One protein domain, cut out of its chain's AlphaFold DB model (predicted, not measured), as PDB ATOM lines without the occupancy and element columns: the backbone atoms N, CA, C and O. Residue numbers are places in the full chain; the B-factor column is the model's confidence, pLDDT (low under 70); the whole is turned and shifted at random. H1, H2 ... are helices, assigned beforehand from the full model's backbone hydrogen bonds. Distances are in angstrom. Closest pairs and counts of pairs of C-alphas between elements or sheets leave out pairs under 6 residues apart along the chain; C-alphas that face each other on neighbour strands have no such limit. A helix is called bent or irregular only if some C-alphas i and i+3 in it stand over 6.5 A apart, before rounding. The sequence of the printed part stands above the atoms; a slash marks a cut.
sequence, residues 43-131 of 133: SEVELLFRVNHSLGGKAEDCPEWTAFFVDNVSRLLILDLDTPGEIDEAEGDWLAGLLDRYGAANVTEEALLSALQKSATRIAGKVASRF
ATOM      1  N   SER A  43      58.976 -10.468  -4.202       96.88
ATOM      2  CA  SER A  43      59.057 -11.796  -3.589       96.88
ATOM      3  C   SER A  43      57.707 -12.208  -3.004       96.88
ATOM      4  O   SER A  43      57.236 -13.320  -3.257       96.88
ATOM      5  N   GLU A  44      57.040 -11.300  -2.286       98.06
ATOM      6  CA  GLU A  44      55.696 -11.507  -1.748       98.06
ATOM      7  C   GLU A  44      54.678 -11.645  -2.874       98.06
ATOM      8  O   GLU A  44      53.825 -12.523  -2.805       98.06
ATOM      9  N   VAL A  45      54.776 -10.849  -3.946       98.25
ATOM     10  CA  VAL A  45      53.904 -11.026  -5.114       98.25
ATOM     11  C   VAL A  45      54.111 -12.397  -5.754       98.25
ATOM     12  O   VAL A  45      53.125 -13.074  -6.045       98.25
ATOM     13  N   GLU A  46      55.348 -12.877  -5.915       98.31
ATOM     14  CA  GLU A  46      55.575 -14.246  -6.392       98.31
ATOM     15  C   GLU A  46      54.918 -15.289  -5.463       98.31
ATOM     16  O   GLU A  46      54.292 -16.241  -5.949       98.31
ATOM     17  N   LEU A  47      54.991 -15.110  -4.139       98.38
ATOM     18  CA  LEU A  47      54.316 -15.988  -3.180       98.38
ATOM     19  C   LEU A  47      52.784 -15.905  -3.292       98.38
ATOM     20  O   LEU A  47      52.128 -16.947  -3.314       98.38
ATOM     21  N   LEU A  48      52.213 -14.708  -3.448       98.50
ATOM     22  CA  LEU A  48      50.781 -14.508  -3.682       98.50
ATOM     23  C   LEU A  48      50.318 -15.242  -4.944       98.50
ATOM     24  O   LEU A  48      49.281 -15.906  -4.921       98.50
ATOM     25  N   PHE A  49      51.087 -15.176  -6.036       98.56
ATOM     26  CA  PHE A  49      50.780 -15.904  -7.270       98.56
ATOM     27  C   PHE A  49      50.824 -17.420  -7.065       98.56
ATOM     28  O   PHE A  49      49.922 -18.126  -7.515       98.56
ATOM     29  N   ARG A  50      51.824 -17.935  -6.339       98.56
ATOM     30  CA  ARG A  50      51.905 -19.364  -5.988       98.56
ATOM     31  C   ARG A  50      50.714 -19.814  -5.143       98.56
ATOM     32  O   ARG A  50      50.161 -20.882  -5.403       98.56
ATOM     33  N   VAL A  51      50.307 -19.003  -4.166       98.56
ATOM     34  CA  VAL A  51      49.106 -19.253  -3.360       98.56
ATOM     35  C   VAL A  51      47.875 -19.284  -4.261       98.56
ATOM     36  O   VAL A  51      47.175 -20.293  -4.277       98.56
ATOM     37  N   ASN A  52      47.649 -18.251  -5.079       98.38
ATOM     38  CA  ASN A  52      46.492 -18.193  -5.975       98.38
ATOM     39  C   ASN A  52      46.435 -19.400  -6.927       98.38
ATOM     40  O   ASN A  52      45.378 -20.008  -7.104       98.38
ATOM     41  N   HIS A  53      47.584 -19.802  -7.474       97.94
ATOM     42  CA  HIS A  53      47.713 -21.009  -8.286       97.94
ATOM     43  C   HIS A  53      47.271 -22.271  -7.535       97.94
ATOM     44  O   HIS A  53      46.531 -23.086  -8.082       97.94
ATOM     45  N   SER A  54      47.684 -22.422  -6.272       97.56
ATOM     46  CA  SER A  54      47.318 -23.579  -5.445       97.56
ATOM     47  C   SER A  54      45.828 -23.638  -5.090       97.56
ATOM     48  O   SER A  54      45.276 -24.729  -4.933       97.56
ATOM     49  N   LEU A  55      45.164 -22.481  -5.009       97.25
ATOM     50  CA  LEU A  55      43.726 -22.389  -4.756       97.25
ATOM     51  C   LEU A  55      42.908 -22.809  -5.985       97.25
ATOM     52  O   LEU A  55      41.852 -23.436  -5.843       97.25
ATOM     53  N   GLY A  56      43.383 -22.491  -7.194       95.19
ATOM     54  CA  GLY A  56      42.666 -22.764  -8.439       95.19
ATOM     55  C   GLY A  56      41.256 -22.166  -8.410       95.19
ATOM     56  O   GLY A  56      41.082 -20.992  -8.082       95.19
ATOM     57  N   GLY A  57      40.238 -22.983  -8.706       92.50
ATOM     58  CA  GLY A  57      38.830 -22.564  -8.665       92.50
ATOM     59  C   GLY A  57      38.289 -22.255  -7.263       92.50
ATOM     60  O   GLY A  57      37.308 -21.535  -7.145       92.50
ATOM     61  N   LYS A  58      38.940 -22.719  -6.185       94.56
ATOM     62  CA  LYS A  58      38.494 -22.433  -4.805       94.56
ATOM     63  C   LYS A  58      38.674 -20.969  -4.410       94.56
ATOM     64  O   LYS A  58      38.121 -20.535  -3.408       94.56
ATOM     65  N   ALA A  59      39.442 -20.196  -5.179       93.62
ATOM     66  CA  ALA A  59      39.534 -18.754  -4.977       93.62
ATOM     67  C   ALA A  59      38.159 -18.060  -5.110       93.62
ATOM     68  O   ALA A  59      37.947 -17.007  -4.514       93.62
ATOM     69  N   GLU A  60      37.211 -18.667  -5.837       94.00
ATOM     70  CA  GLU A  60      35.819 -18.204  -5.939       94.00
ATOM     71  C   GLU A  60      35.069 -18.260  -4.601       94.00
ATOM     72  O   GLU A  60      34.163 -17.457  -4.372       94.00
ATOM     73  N   ASP A  61      35.468 -19.162  -3.700       95.56
ATOM     74  CA  ASP A  61      34.816 -19.361  -2.403       95.56
ATOM     75  C   ASP A  61      35.205 -18.279  -1.374       95.56
ATOM     76  O   ASP A  61      34.551 -18.156  -0.337       95.56
ATOM     77  N   CYS A  62      36.238 -17.471  -1.655       97.12
ATOM     78  CA  CYS A  62      36.695 -16.376  -0.795       97.12
ATOM     79  C   CYS A  62      36.918 -15.078  -1.604       97.12
ATOM     80  O   CYS A  62      38.031 -14.780  -2.052       97.12
ATOM     81  N   PRO A  63      35.870 -14.255  -1.792       97.50
ATOM     82  CA  PRO A  63      35.981 -12.965  -2.474       97.50
ATOM     83  C   PRO A  63      36.975 -11.999  -1.814       97.50
ATOM     84  O   PRO A  63      37.583 -11.172  -2.496       97.50
ATOM     85  N   GLU A  64      37.163 -12.103  -0.496       98.25
ATOM     86  CA  GLU A  64      38.126 -11.312   0.265       98.25
ATOM     87  C   GLU A  64      39.558 -11.569  -0.214       98.25
ATOM     88  O   GLU A  64      40.319 -10.607  -0.344       98.25
ATOM     89  N   TRP A  65      39.899 -12.824  -0.540       98.50
ATOM     90  CA  TRP A  65      41.190 -13.185  -1.127       98.50
ATOM     91  C   TRP A  65      41.384 -12.499  -2.476       98.50
ATOM     92  O   TRP A  65      42.411 -11.865  -2.704       98.50
ATOM     93  N   THR A  66      40.368 -12.555  -3.343       98.38
ATOM     94  CA  THR A  66      40.425 -11.894  -4.653       98.38
ATOM     95  C   THR A  66      40.658 -10.391  -4.505       98.38
ATOM     96  O   THR A  66      41.553  -9.843  -5.144       98.38
ATOM     97  N   ALA A  67      39.907  -9.720  -3.628       98.44
ATOM     98  CA  ALA A  67      40.087  -8.292  -3.374       98.44
ATOM     99  C   ALA A  67      41.484  -7.971  -2.814       98.44
ATOM    100  O   ALA A  67      42.123  -7.026  -3.270       98.44
ATOM    101  N   PHE A  68      41.964  -8.765  -1.854       98.62
ATOM    102  CA  PHE A  68      43.279  -8.593  -1.239       98.62
ATOM    103  C   PHE A  68      44.419  -8.767  -2.253       98.62
ATOM    104  O   PHE A  68      45.319  -7.930  -2.318       98.62
ATOM    105  N   PHE A  69      44.370  -9.829  -3.060       98.62
ATOM    106  CA  PHE A  69      45.369 -10.120  -4.084       98.62
ATOM    107  C   PHE A  69      45.432  -8.999  -5.126       98.62
ATOM    108  O   PHE A  69      46.504  -8.464  -5.407       98.62
ATOM    109  N   VAL A  70      44.276  -8.611  -5.672       98.50
ATOM    110  CA  VAL A  70      44.194  -7.588  -6.720       98.50
ATOM    111  C   VAL A  70      44.701  -6.241  -6.222       98.50
ATOM    112  O   VAL A  70      45.467  -5.599  -6.938       98.50
ATOM    113  N   ASP A  71      44.306  -5.821  -5.018       98.12
ATOM    114  CA  ASP A  71      44.746  -4.545  -4.451       98.12
ATOM    115  C   ASP A  71      46.269  -4.509  -4.284       98.12
ATOM    116  O   ASP A  71      46.925  -3.617  -4.814       98.12
ATOM    117  N   ASN A  72      46.859  -5.515  -3.638       98.12
ATOM    118  CA  ASN A  72      48.287  -5.485  -3.323       98.12
ATOM    119  C   ASN A  72      49.185  -5.633  -4.555       98.12
ATOM    120  O   ASN A  72      50.160  -4.893  -4.683       98.12
ATOM    121  N   VAL A  73      48.836  -6.516  -5.497       98.06
ATOM    122  CA  VAL A  73      49.602  -6.648  -6.747       98.06
ATOM    123  C   VAL A  73      49.465  -5.384  -7.600       98.06
ATOM    124  O   VAL A  73      50.455  -4.899  -8.141       98.06
ATOM    125  N   SER A  74      48.263  -4.795  -7.679       97.69
ATOM    126  CA  SER A  74      48.066  -3.537  -8.413       97.69
ATOM    127  C   SER A  74      48.818  -2.379  -7.765       97.69
ATOM    128  O   SER A  74      49.390  -1.560  -8.473       97.69
ATOM    129  N   ARG A  75      48.849  -2.291  -6.432       95.88
ATOM    130  CA  ARG A  75      49.576  -1.228  -5.729       95.88
ATOM    131  C   ARG A  75      51.077  -1.293  -5.989       95.88
ATOM    132  O   ARG A  75      51.652  -0.238  -6.221       95.88
ATOM    133  N   LEU A  76      51.680  -2.487  -5.999       96.19
ATOM    134  CA  LEU A  76      53.103  -2.640  -6.327       96.19
ATOM    135  C   LEU A  76      53.418  -2.117  -7.735       96.19
ATOM    136  O   LEU A  76      54.399  -1.408  -7.896       96.19
ATOM    137  N   LEU A  77      52.580  -2.458  -8.718       96.31
ATOM    138  CA  LEU A  77      52.822  -2.168 -10.138       96.31
ATOM    139  C   LEU A  77      52.386  -0.773 -10.596       96.31
ATOM    140  O   LEU A  77      52.796  -0.331 -11.654       96.31
ATOM    141  N   ILE A  78      51.441  -0.136  -9.903       96.75
ATOM    142  CA  ILE A  78      50.836   1.128 -10.357       96.75
ATOM    143  C   ILE A  78      51.301   2.308  -9.506       96.75
ATOM    144  O   ILE A  78      51.261   3.449  -9.963       96.75
ATOM    145  N   LEU A  79      51.681   2.069  -8.250       93.50
ATOM    146  CA  LEU A  79      52.085   3.116  -7.310       93.50
ATOM    147  C   LEU A  79      53.589   3.077  -7.014       93.50
ATOM    148  O   LEU A  79      54.007   3.533  -5.945       93.50
ATOM    149  N   ASP A  80      54.388   2.532  -7.930       89.56
ATOM    150  CA  ASP A  80      55.841   2.579  -7.852       89.56
ATOM    151  C   ASP A  80      56.359   4.031  -7.981       89.56
ATOM    152  O   ASP A  80      55.609   4.978  -8.244       89.56
ATOM    153  N   LEU A  81      57.652   4.235  -7.711       87.12
ATOM    154  CA  LEU A  81      58.267   5.568  -7.696       87.12
ATOM    155  C   LEU A  81      58.902   5.976  -9.030       87.12
ATOM    156  O   LEU A  81      59.177   7.166  -9.213       87.12
ATOM    157  N   ASP A  82      59.162   5.027  -9.925       90.50
ATOM    158  CA  ASP A  82      59.914   5.241 -11.159       90.50
ATOM    159  C   ASP A  82      58.976   5.635 -12.310       90.50
ATOM    160  O   ASP A  82      59.240   6.613 -13.022       90.50
ATOM    161  N   THR A  83      57.843   4.943 -12.447       92.00
ATOM    162  CA  THR A  83      56.804   5.172 -13.458       92.00
ATOM    163  C   THR A  83      55.374   5.103 -12.891       92.00
ATOM    164  O   THR A  83      54.558   4.319 -13.377       92.00
ATOM    165  N   PRO A  84      54.990   5.991 -11.944       93.88
ATOM    166  CA  PRO A  84      53.664   5.945 -11.331       93.88
ATOM    167  C   PRO A  84      52.532   5.962 -12.367       93.88
ATOM    168  O   PRO A  84      52.424   6.879 -13.186       93.88
ATOM    169  N   GLY A  85      51.629   4.989 -12.275       95.19
ATOM    170  CA  GLY A  85      50.491   4.849 -13.180       95.19
ATOM    171  C   GLY A  85      50.797   4.105 -14.481       95.19
ATOM    172  O   GLY A  85      49.903   4.009 -15.328       95.19
ATOM    173  N   GLU A  86      52.008   3.594 -14.674       97.00
ATOM    174  CA  GLU A  86      52.403   2.801 -15.838       97.00
ATOM    175  C   GLU A  86      52.928   1.437 -15.390       97.00
ATOM    176  O   GLU A  86      53.493   1.320 -14.320       97.00
ATOM    177  N   ILE A  87      52.742   0.413 -16.227       97.38
ATOM    178  CA  ILE A  87      53.501  -0.838 -16.123       97.38
ATOM    179  C   ILE A  87      54.588  -0.759 -17.185       97.38
ATOM    180  O   ILE A  87      54.274  -0.782 -18.389       97.38
ATOM    181  N   ASP A  88      55.840  -0.639 -16.759       96.81
ATOM    182  CA  ASP A  88      56.964  -0.488 -17.676       96.81
ATOM    183  C   ASP A  88      57.350  -1.812 -18.374       96.81
ATOM    184  O   ASP A  88      56.664  -2.836 -18.284       96.81
ATOM    185  N   GLU A  89      58.413  -1.797 -19.184       97.00
ATOM    186  CA  GLU A  89      58.834  -2.995 -19.921       97.00
ATOM    187  C   GLU A  89      59.375  -4.102 -19.003       97.00
ATOM    188  O   GLU A  89      59.111  -5.278 -19.259       97.00
ATOM    189  N   ALA A  90      60.096  -3.752 -17.935       96.56
ATOM    190  CA  ALA A  90      60.676  -4.715 -17.008       96.56
ATOM    191  C   ALA A  90      59.599  -5.337 -16.111       96.56
ATOM    192  O   ALA A  90      59.537  -6.563 -15.985       96.56
ATOM    193  N   GLU A  91      58.716  -4.512 -15.554       97.06
ATOM    194  CA  GLU A  91      57.566  -4.951 -14.764       97.06
ATOM    195  C   GLU A  91      56.598  -5.778 -15.608       97.06
ATOM    196  O   GLU A  91      56.130  -6.837 -15.184       97.06
ATOM    197  N   GLY A  92      56.339  -5.341 -16.843       97.44
ATOM    198  CA  GLY A  92      55.479  -6.051 -17.776       97.44
ATOM    199  C   GLY A  92      56.047  -7.406 -18.199       97.44
ATOM    200  O   GLY A  92      55.307  -8.382 -18.337       97.44
ATOM    201  N   ASP A  93      57.361  -7.513 -18.382       98.31
ATOM    202  CA  ASP A  93      58.021  -8.793 -18.638       98.31
ATOM    203  C   ASP A  93      58.004  -9.710 -17.410       98.31
ATOM    204  O   ASP A  93      57.789 -10.920 -17.545       98.31
ATOM    205  N   TRP A  94      58.199  -9.143 -16.220       97.88
ATOM    206  CA  TRP A  94      58.164  -9.875 -14.960       97.88
ATOM    207  C   TRP A  94      56.768 -10.433 -14.659       97.88
ATOM    208  O   TRP A  94      56.627 -11.641 -14.438       97.88
ATOM    209  N   LEU A  95      55.726  -9.604 -14.753       97.88
ATOM    210  CA  LEU A  95      54.340 -10.021 -14.546       97.88
ATOM    211  C   LEU A  95      53.913 -11.089 -15.563       97.88
ATOM    212  O   LEU A  95      53.264 -12.068 -15.195       97.88
ATOM    213  N   ALA A  96      54.310 -10.954 -16.834       97.94
ATOM    214  CA  ALA A  96      54.053 -11.988 -17.834       97.94
ATOM    215  C   ALA A  96      54.682 -13.333 -17.440       97.94
ATOM    216  O   ALA A  96      54.028 -14.368 -17.550       97.94
ATOM    217  N   GLY A  97      55.917 -13.316 -16.926       98.31
ATOM    218  CA  GLY A  97      56.597 -14.516 -16.440       98.31
ATOM    219  C   GLY A  97      55.903 -15.170 -15.241       98.31
ATOM    220  O   GLY A  97      55.844 -16.401 -15.171       98.31
ATOM    221  N   LEU A  98      55.345 -14.374 -14.323       98.12
ATOM    222  CA  LEU A  98      54.534 -14.889 -13.217       98.12
ATOM    223  C   LEU A  98      53.250 -15.545 -13.719       98.12
ATOM    224  O   LEU A  98      52.957 -16.673 -13.326       98.12
ATOM    225  N   LEU A  99      52.528 -14.891 -14.630       96.75
ATOM    226  CA  LEU A  99      51.309 -15.442 -15.222       96.75
ATOM    227  C   LEU A  99      51.589 -16.711 -16.045       96.75
ATOM    228  O   LEU A  99      50.783 -17.632 -16.045       96.75
ATOM    229  N   ASP A 100      52.734 -16.797 -16.726       97.25
ATOM    230  CA  ASP A 100      53.130 -18.002 -17.469       97.25
ATOM    231  C   ASP A 100      53.445 -19.187 -16.550       97.25
ATOM    232  O   ASP A 100      53.168 -20.337 -16.895       97.25
ATOM    233  N   ARG A 101      54.054 -18.925 -15.389       97.62
ATOM    234  CA  ARG A 101      54.511 -19.974 -14.467       97.62
ATOM    235  C   ARG A 101      53.440 -20.398 -13.467       97.62
ATOM    236  O   ARG A 101      53.341 -21.582 -13.153       97.62
ATOM    237  N   TYR A 102      52.692 -19.435 -12.944       97.25
ATOM    238  CA  TYR A 102      51.751 -19.604 -11.839       97.25
ATOM    239  C   TYR A 102      50.337 -19.139 -12.198       97.25
ATOM    240  O   TYR A 102      49.503 -18.984 -11.310       97.25
ATOM    241  N   GLY A 103      50.040 -18.929 -13.482       92.12
ATOM    242  CA  GLY A 103      48.683 -18.629 -13.918       92.12
ATOM    243  C   GLY A 103      47.703 -19.697 -13.432       92.12
ATOM    244  O   GLY A 103      47.971 -20.899 -13.524       92.12
ATOM    245  N   ALA A 104      46.589 -19.256 -12.862       91.31
ATOM    246  CA  ALA A 104      45.512 -20.115 -12.381       91.31
ATOM    247  C   ALA A 104      44.300 -20.083 -13.322       91.31
ATOM    248  O   ALA A 104      43.447 -20.965 -13.225       91.31
ATOM    249  N   ALA A 105      44.226 -19.072 -14.203       91.38
ATOM    250  CA  ALA A 105      43.060 -18.789 -15.041       91.38
ATOM    251  C   ALA A 105      41.748 -18.813 -14.227       91.38
ATOM    252  O   ALA A 105      40.758 -19.421 -14.629       91.38
ATOM    253  N   ASN A 106      41.787 -18.208 -13.035       94.62
ATOM    254  CA  ASN A 106      40.670 -18.132 -12.099       94.62
ATOM    255  C   ASN A 106      40.145 -16.695 -11.981       94.62
ATOM    256  O   ASN A 106      40.753 -15.747 -12.486       94.62
ATOM    257  N   VAL A 107      39.038 -16.525 -11.253       96.12
ATOM    258  CA  VAL A 107      38.395 -15.214 -11.054       96.12
ATOM    259  C   VAL A 107      39.335 -14.155 -10.477       96.12
ATOM    260  O   VAL A 107      39.184 -12.973 -10.773       96.12
ATOM    261  N   THR A 108      40.323 -14.561  -9.677       98.00
ATOM    262  CA  THR A 108      41.298 -13.648  -9.079       98.00
ATOM    263  C   THR A 108      42.263 -13.090 -10.121       98.00
ATOM    264  O   THR A 108      42.514 -11.887 -10.143       98.00
ATOM    265  N   GLU A 109      42.768 -13.937 -11.021       96.69
ATOM    266  CA  GLU A 109      43.648 -13.510 -12.112       96.69
ATOM    267  C   GLU A 109      42.899 -12.645 -13.134       96.69
ATOM    268  O   GLU A 109      43.394 -11.591 -13.538       96.69
ATOM    269  N   GLU A 110      41.672 -13.029 -13.492       96.56
ATOM    270  CA  GLU A 110      40.808 -12.217 -14.356       96.56
ATOM    271  C   GLU A 110      40.532 -10.836 -13.743       96.56
ATOM    272  O   GLU A 110      40.603  -9.810 -14.432       96.56
ATOM    273  N   ALA A 111      40.264 -10.787 -12.434       98.06
ATOM    274  CA  ALA A 111      40.058  -9.542 -11.709       98.06
ATOM    275  C   ALA A 111      41.326  -8.676 -11.672       98.06
ATOM    276  O   ALA A 111      41.217  -7.462 -11.862       98.06
ATOM    277  N   LEU A 112      42.514  -9.274 -11.499       98.19
ATOM    278  CA  LEU A 112      43.788  -8.552 -11.554       98.19
ATOM    279  C   LEU A 112      43.979  -7.899 -12.921       98.19
ATOM    280  O   LEU A 112      44.200  -6.692 -12.996       98.19
ATOM    281  N   LEU A 113      43.851  -8.666 -14.007       97.00
ATOM    282  CA  LEU A 113      44.007  -8.122 -15.356       97.00
ATOM    283  C   LEU A 113      42.974  -7.010 -15.613       97.00
ATOM    284  O   LEU A 113      43.323  -5.926 -16.078       97.00
ATOM    285  N   SER A 114      41.713  -7.204 -15.223       97.31
ATOM    286  CA  SER A 114      40.706  -6.147 -15.356       97.31
ATOM    287  C   SER A 114      41.066  -4.878 -14.572       97.31
ATOM    288  O   SER A 114      40.840  -3.770 -15.064       97.31
ATOM    289  N   ALA A 115      41.613  -5.014 -13.361       97.62
ATOM    290  CA  ALA A 115      42.020  -3.884 -12.530       97.62
ATOM    291  C   ALA A 115      43.218  -3.135 -13.127       97.62
ATOM    292  O   ALA A 115      43.171  -1.909 -13.230       97.62
ATOM    293  N   LEU A 116      44.245  -3.855 -13.587       97.19
ATOM    294  CA  LEU A 116      45.418  -3.262 -14.229       97.19
ATOM    295  C   LEU A 116      45.039  -2.541 -15.526       97.19
ATOM    296  O   LEU A 116      45.456  -1.406 -15.731       97.19
ATOM    297  N   GLN A 117      44.170  -3.129 -16.354       96.31
ATOM    298  CA  GLN A 117      43.702  -2.495 -17.592       96.31
ATOM    299  C   GLN A 117      42.956  -1.173 -17.346       96.31
ATOM    300  O   GLN A 117      42.999  -0.275 -18.184       96.31
ATOM    301  N   LYS A 118      42.243  -1.057 -16.219       96.25
ATOM    302  CA  LYS A 118      41.499   0.159 -15.851       96.25
ATOM    303  C   LYS A 118      42.385   1.228 -15.220       96.25
ATOM    304  O   LYS A 118      42.108   2.411 -15.401       96.25
ATOM    305  N   SER A 119      43.379   0.810 -14.440       95.12
ATOM    306  CA  SER A 119      44.195   1.708 -13.620       95.12
ATOM    307  C   SER A 119      45.452   2.190 -14.340       95.12
ATOM    308  O   SER A 119      45.853   3.336 -14.146       95.12
ATOM    309  N   ALA A 120      46.069   1.344 -15.167       96.31
ATOM    310  CA  ALA A 120      47.294   1.686 -15.871       96.31
ATOM    311  C   ALA A 120      47.008   2.658 -17.021       96.31
ATOM    312  O   ALA A 120      46.179   2.408 -17.897       96.31
ATOM    313  N   THR A 121      47.743   3.764 -17.049       96.56
ATOM    314  CA  THR A 121      47.731   4.724 -18.161       96.56
ATOM    315  C   THR A 121      48.540   4.216 -19.356       96.56
ATOM    316  O   THR A 121      48.257   4.576 -20.502       96.56
ATOM    317  N   ARG A 122      49.505   3.326 -19.099       96.56
ATOM    318  CA  ARG A 122      50.303   2.614 -20.094       96.56
ATOM    319  C   ARG A 122      50.646   1.216 -19.588       96.56
ATOM    320  O   ARG A 122      50.949   1.042 -18.415       96.56
ATOM    321  N   ILE A 123      50.635   0.239 -20.493       97.06
ATOM    322  CA  ILE A 123      51.088  -1.131 -20.231       97.06
ATOM    323  C   ILE A 123      52.103  -1.515 -21.309       97.06
ATOM    324  O   ILE A 123      51.785  -1.463 -22.501       97.06
ATOM    325  N   ALA A 124      53.317  -1.877 -20.899       96.75
ATOM    326  CA  ALA A 124      54.410  -2.290 -21.775       96.75
ATOM    327  C   ALA A 124      54.882  -3.728 -21.479       96.75
ATOM    328  O   ALA A 124      54.246  -4.475 -20.733       96.75
ATOM    329  N   GLY A 125      55.958  -4.148 -22.150       97.38
ATOM    330  CA  GLY A 125      56.519  -5.492 -22.022       97.38
ATOM    331  C   GLY A 125      55.610  -6.595 -22.567       97.38
ATOM    332  O   GLY A 125      54.622  -6.363 -23.274       97.38
ATOM    333  N   LYS A 126      55.949  -7.840 -22.240       97.50
ATOM    334  CA  LYS A 126      55.231  -9.036 -22.702       97.50
ATOM    335  C   LYS A 126      53.793  -9.101 -22.197       97.50
ATOM    336  O   LYS A 126      52.939  -9.645 -22.908       97.50
ATOM    337  N   VAL A 127      53.493  -8.542 -21.020       96.75
ATOM    338  CA  VAL A 127      52.133  -8.589 -20.457       96.75
ATOM    339  C   VAL A 127      51.126  -7.792 -21.288       96.75
ATOM    340  O   VAL A 127      49.948  -8.130 -21.279       96.75
ATOM    341  N   ALA A 128      51.558  -6.818 -22.100       96.50
ATOM    342  CA  ALA A 128      50.672  -6.076 -23.004       96.50
ATOM    343  C   ALA A 128      49.853  -6.995 -23.942       96.50
ATOM    344  O   ALA A 128      48.706  -6.693 -24.287       96.50
ATOM    345  N   SER A 129      50.401  -8.164 -24.297       94.75
ATOM    346  CA  SER A 129      49.700  -9.190 -25.086       94.75
ATOM    347  C   SER A 129      48.471  -9.789 -24.384       94.75
ATOM    348  O   SER A 129      47.596 -10.316 -25.062       94.75
ATOM    349  N   ARG A 130      48.362  -9.675 -23.051       92.50
ATOM    350  CA  ARG A 130      47.224 -10.167 -22.250       92.50
ATOM    351  C   ARG A 130      46.013  -9.239 -22.273       92.50
ATOM    352  O   ARG A 130      44.919  -9.673 -21.939       92.50
ATOM    353  N   PHE A 131      46.199  -7.984 -22.678       88.12
ATOM    354  CA  PHE A 131      45.144  -6.962 -22.711       88.12
ATOM    355  C   PHE A 131      44.633  -6.660 -24.120       88.12
ATOM    356  O   PHE A 131      43.637  -5.956 -24.286       88.12
TER     357      PHE A 131
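This is residues 43 to 131 of the 133 residues of a protein of Planctomycetaceae bacterium (UniProt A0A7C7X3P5). Two helices, H2 and H4, pack side by side, and the long, kinked H1 folds back along H2 and reaches over to both H4 and H3. H3 stands on the other side of the domain from H4, with the short H5 packed on it. Away from the H1 end, the links before H3 and before H5 are tied by a short parallel pairing of residues 86 to 87 with 122 to 123. The printed part has 89 residues, with five named helices, H1 to H5 in chain order, and no named strand, so look for an all helix domain. It is compact, with a radius of gyration of the C-alphas of 12.2 A and spans of 35 by 24 by 22 A.

Start at H1, residues 43 to 61, the longest helix; it has a kink of 87 degrees near residue 55 and is irregular, with C-alphas 54 and 57 9.1 A apart. H1 and H2, residues 63 to 78, form a helical hairpin: they touch at a shallow tilt of 30 degrees, opposite ways, and the closest C-alphas, those of Val 45 and Val 73, are 6.4 A apart. With residues 46 to 53 alone, H1 touches residues 98 to 102 of H3, residues 89 to 102, at a steep tilt of 46 degrees, the same way; closest are the C-alphas of His 53 and Tyr 102, 5.6 A. With residues 52 to 60 alone, it touches residues 107 to 108 of H4, residues 107 to 119, at a steep tilt of 58 degrees, opposite ways; closest are the C-alphas of Glu 60 and Val 107, 6.5 A. H2 and H4 touch with 17 pairs of C-alphas within 8 A, the closest those of Thr 66 and Thr 108 at 4.8 A, the same way at 37 degrees, only just a steep tilt. H5, residues 126 to 130, touches H3, where the closest C-alphas, those of Ala 96 and Val 127, are 4.7 A apart. H3 and H4 are only just apart, at 8.5 A; H5 is apart from H1 and H2. In H2, H3 and H4 every O i to N i+4 pair is within hydrogen-bond range; in H1 10 of 15 are, and in H5 0 of 1, beside 2 of 2 O i to N i+3 pairs.

Find C-alpha 43 at (59.057, -11.796, -3.589); from there H1 runs 25.4 A to C-alpha 61 at (34.816, -19.361, -2.403). H2 runs 21.9 A from Pro 63 to Ile 78, H3 19.8 A from Glu 89 to Tyr 102, and H4 18.1 A from Val 107 to Ser 119. H5 ends at C-alpha 130, at (47.224, -10.167, -22.250).

Look to Asp 61 and Asp 82 for the two C-alphas farthest apart, 36.2 A. The printed part has no cut and no long link. Its mean pLDDT is 96.4, and no printed residue is under 70.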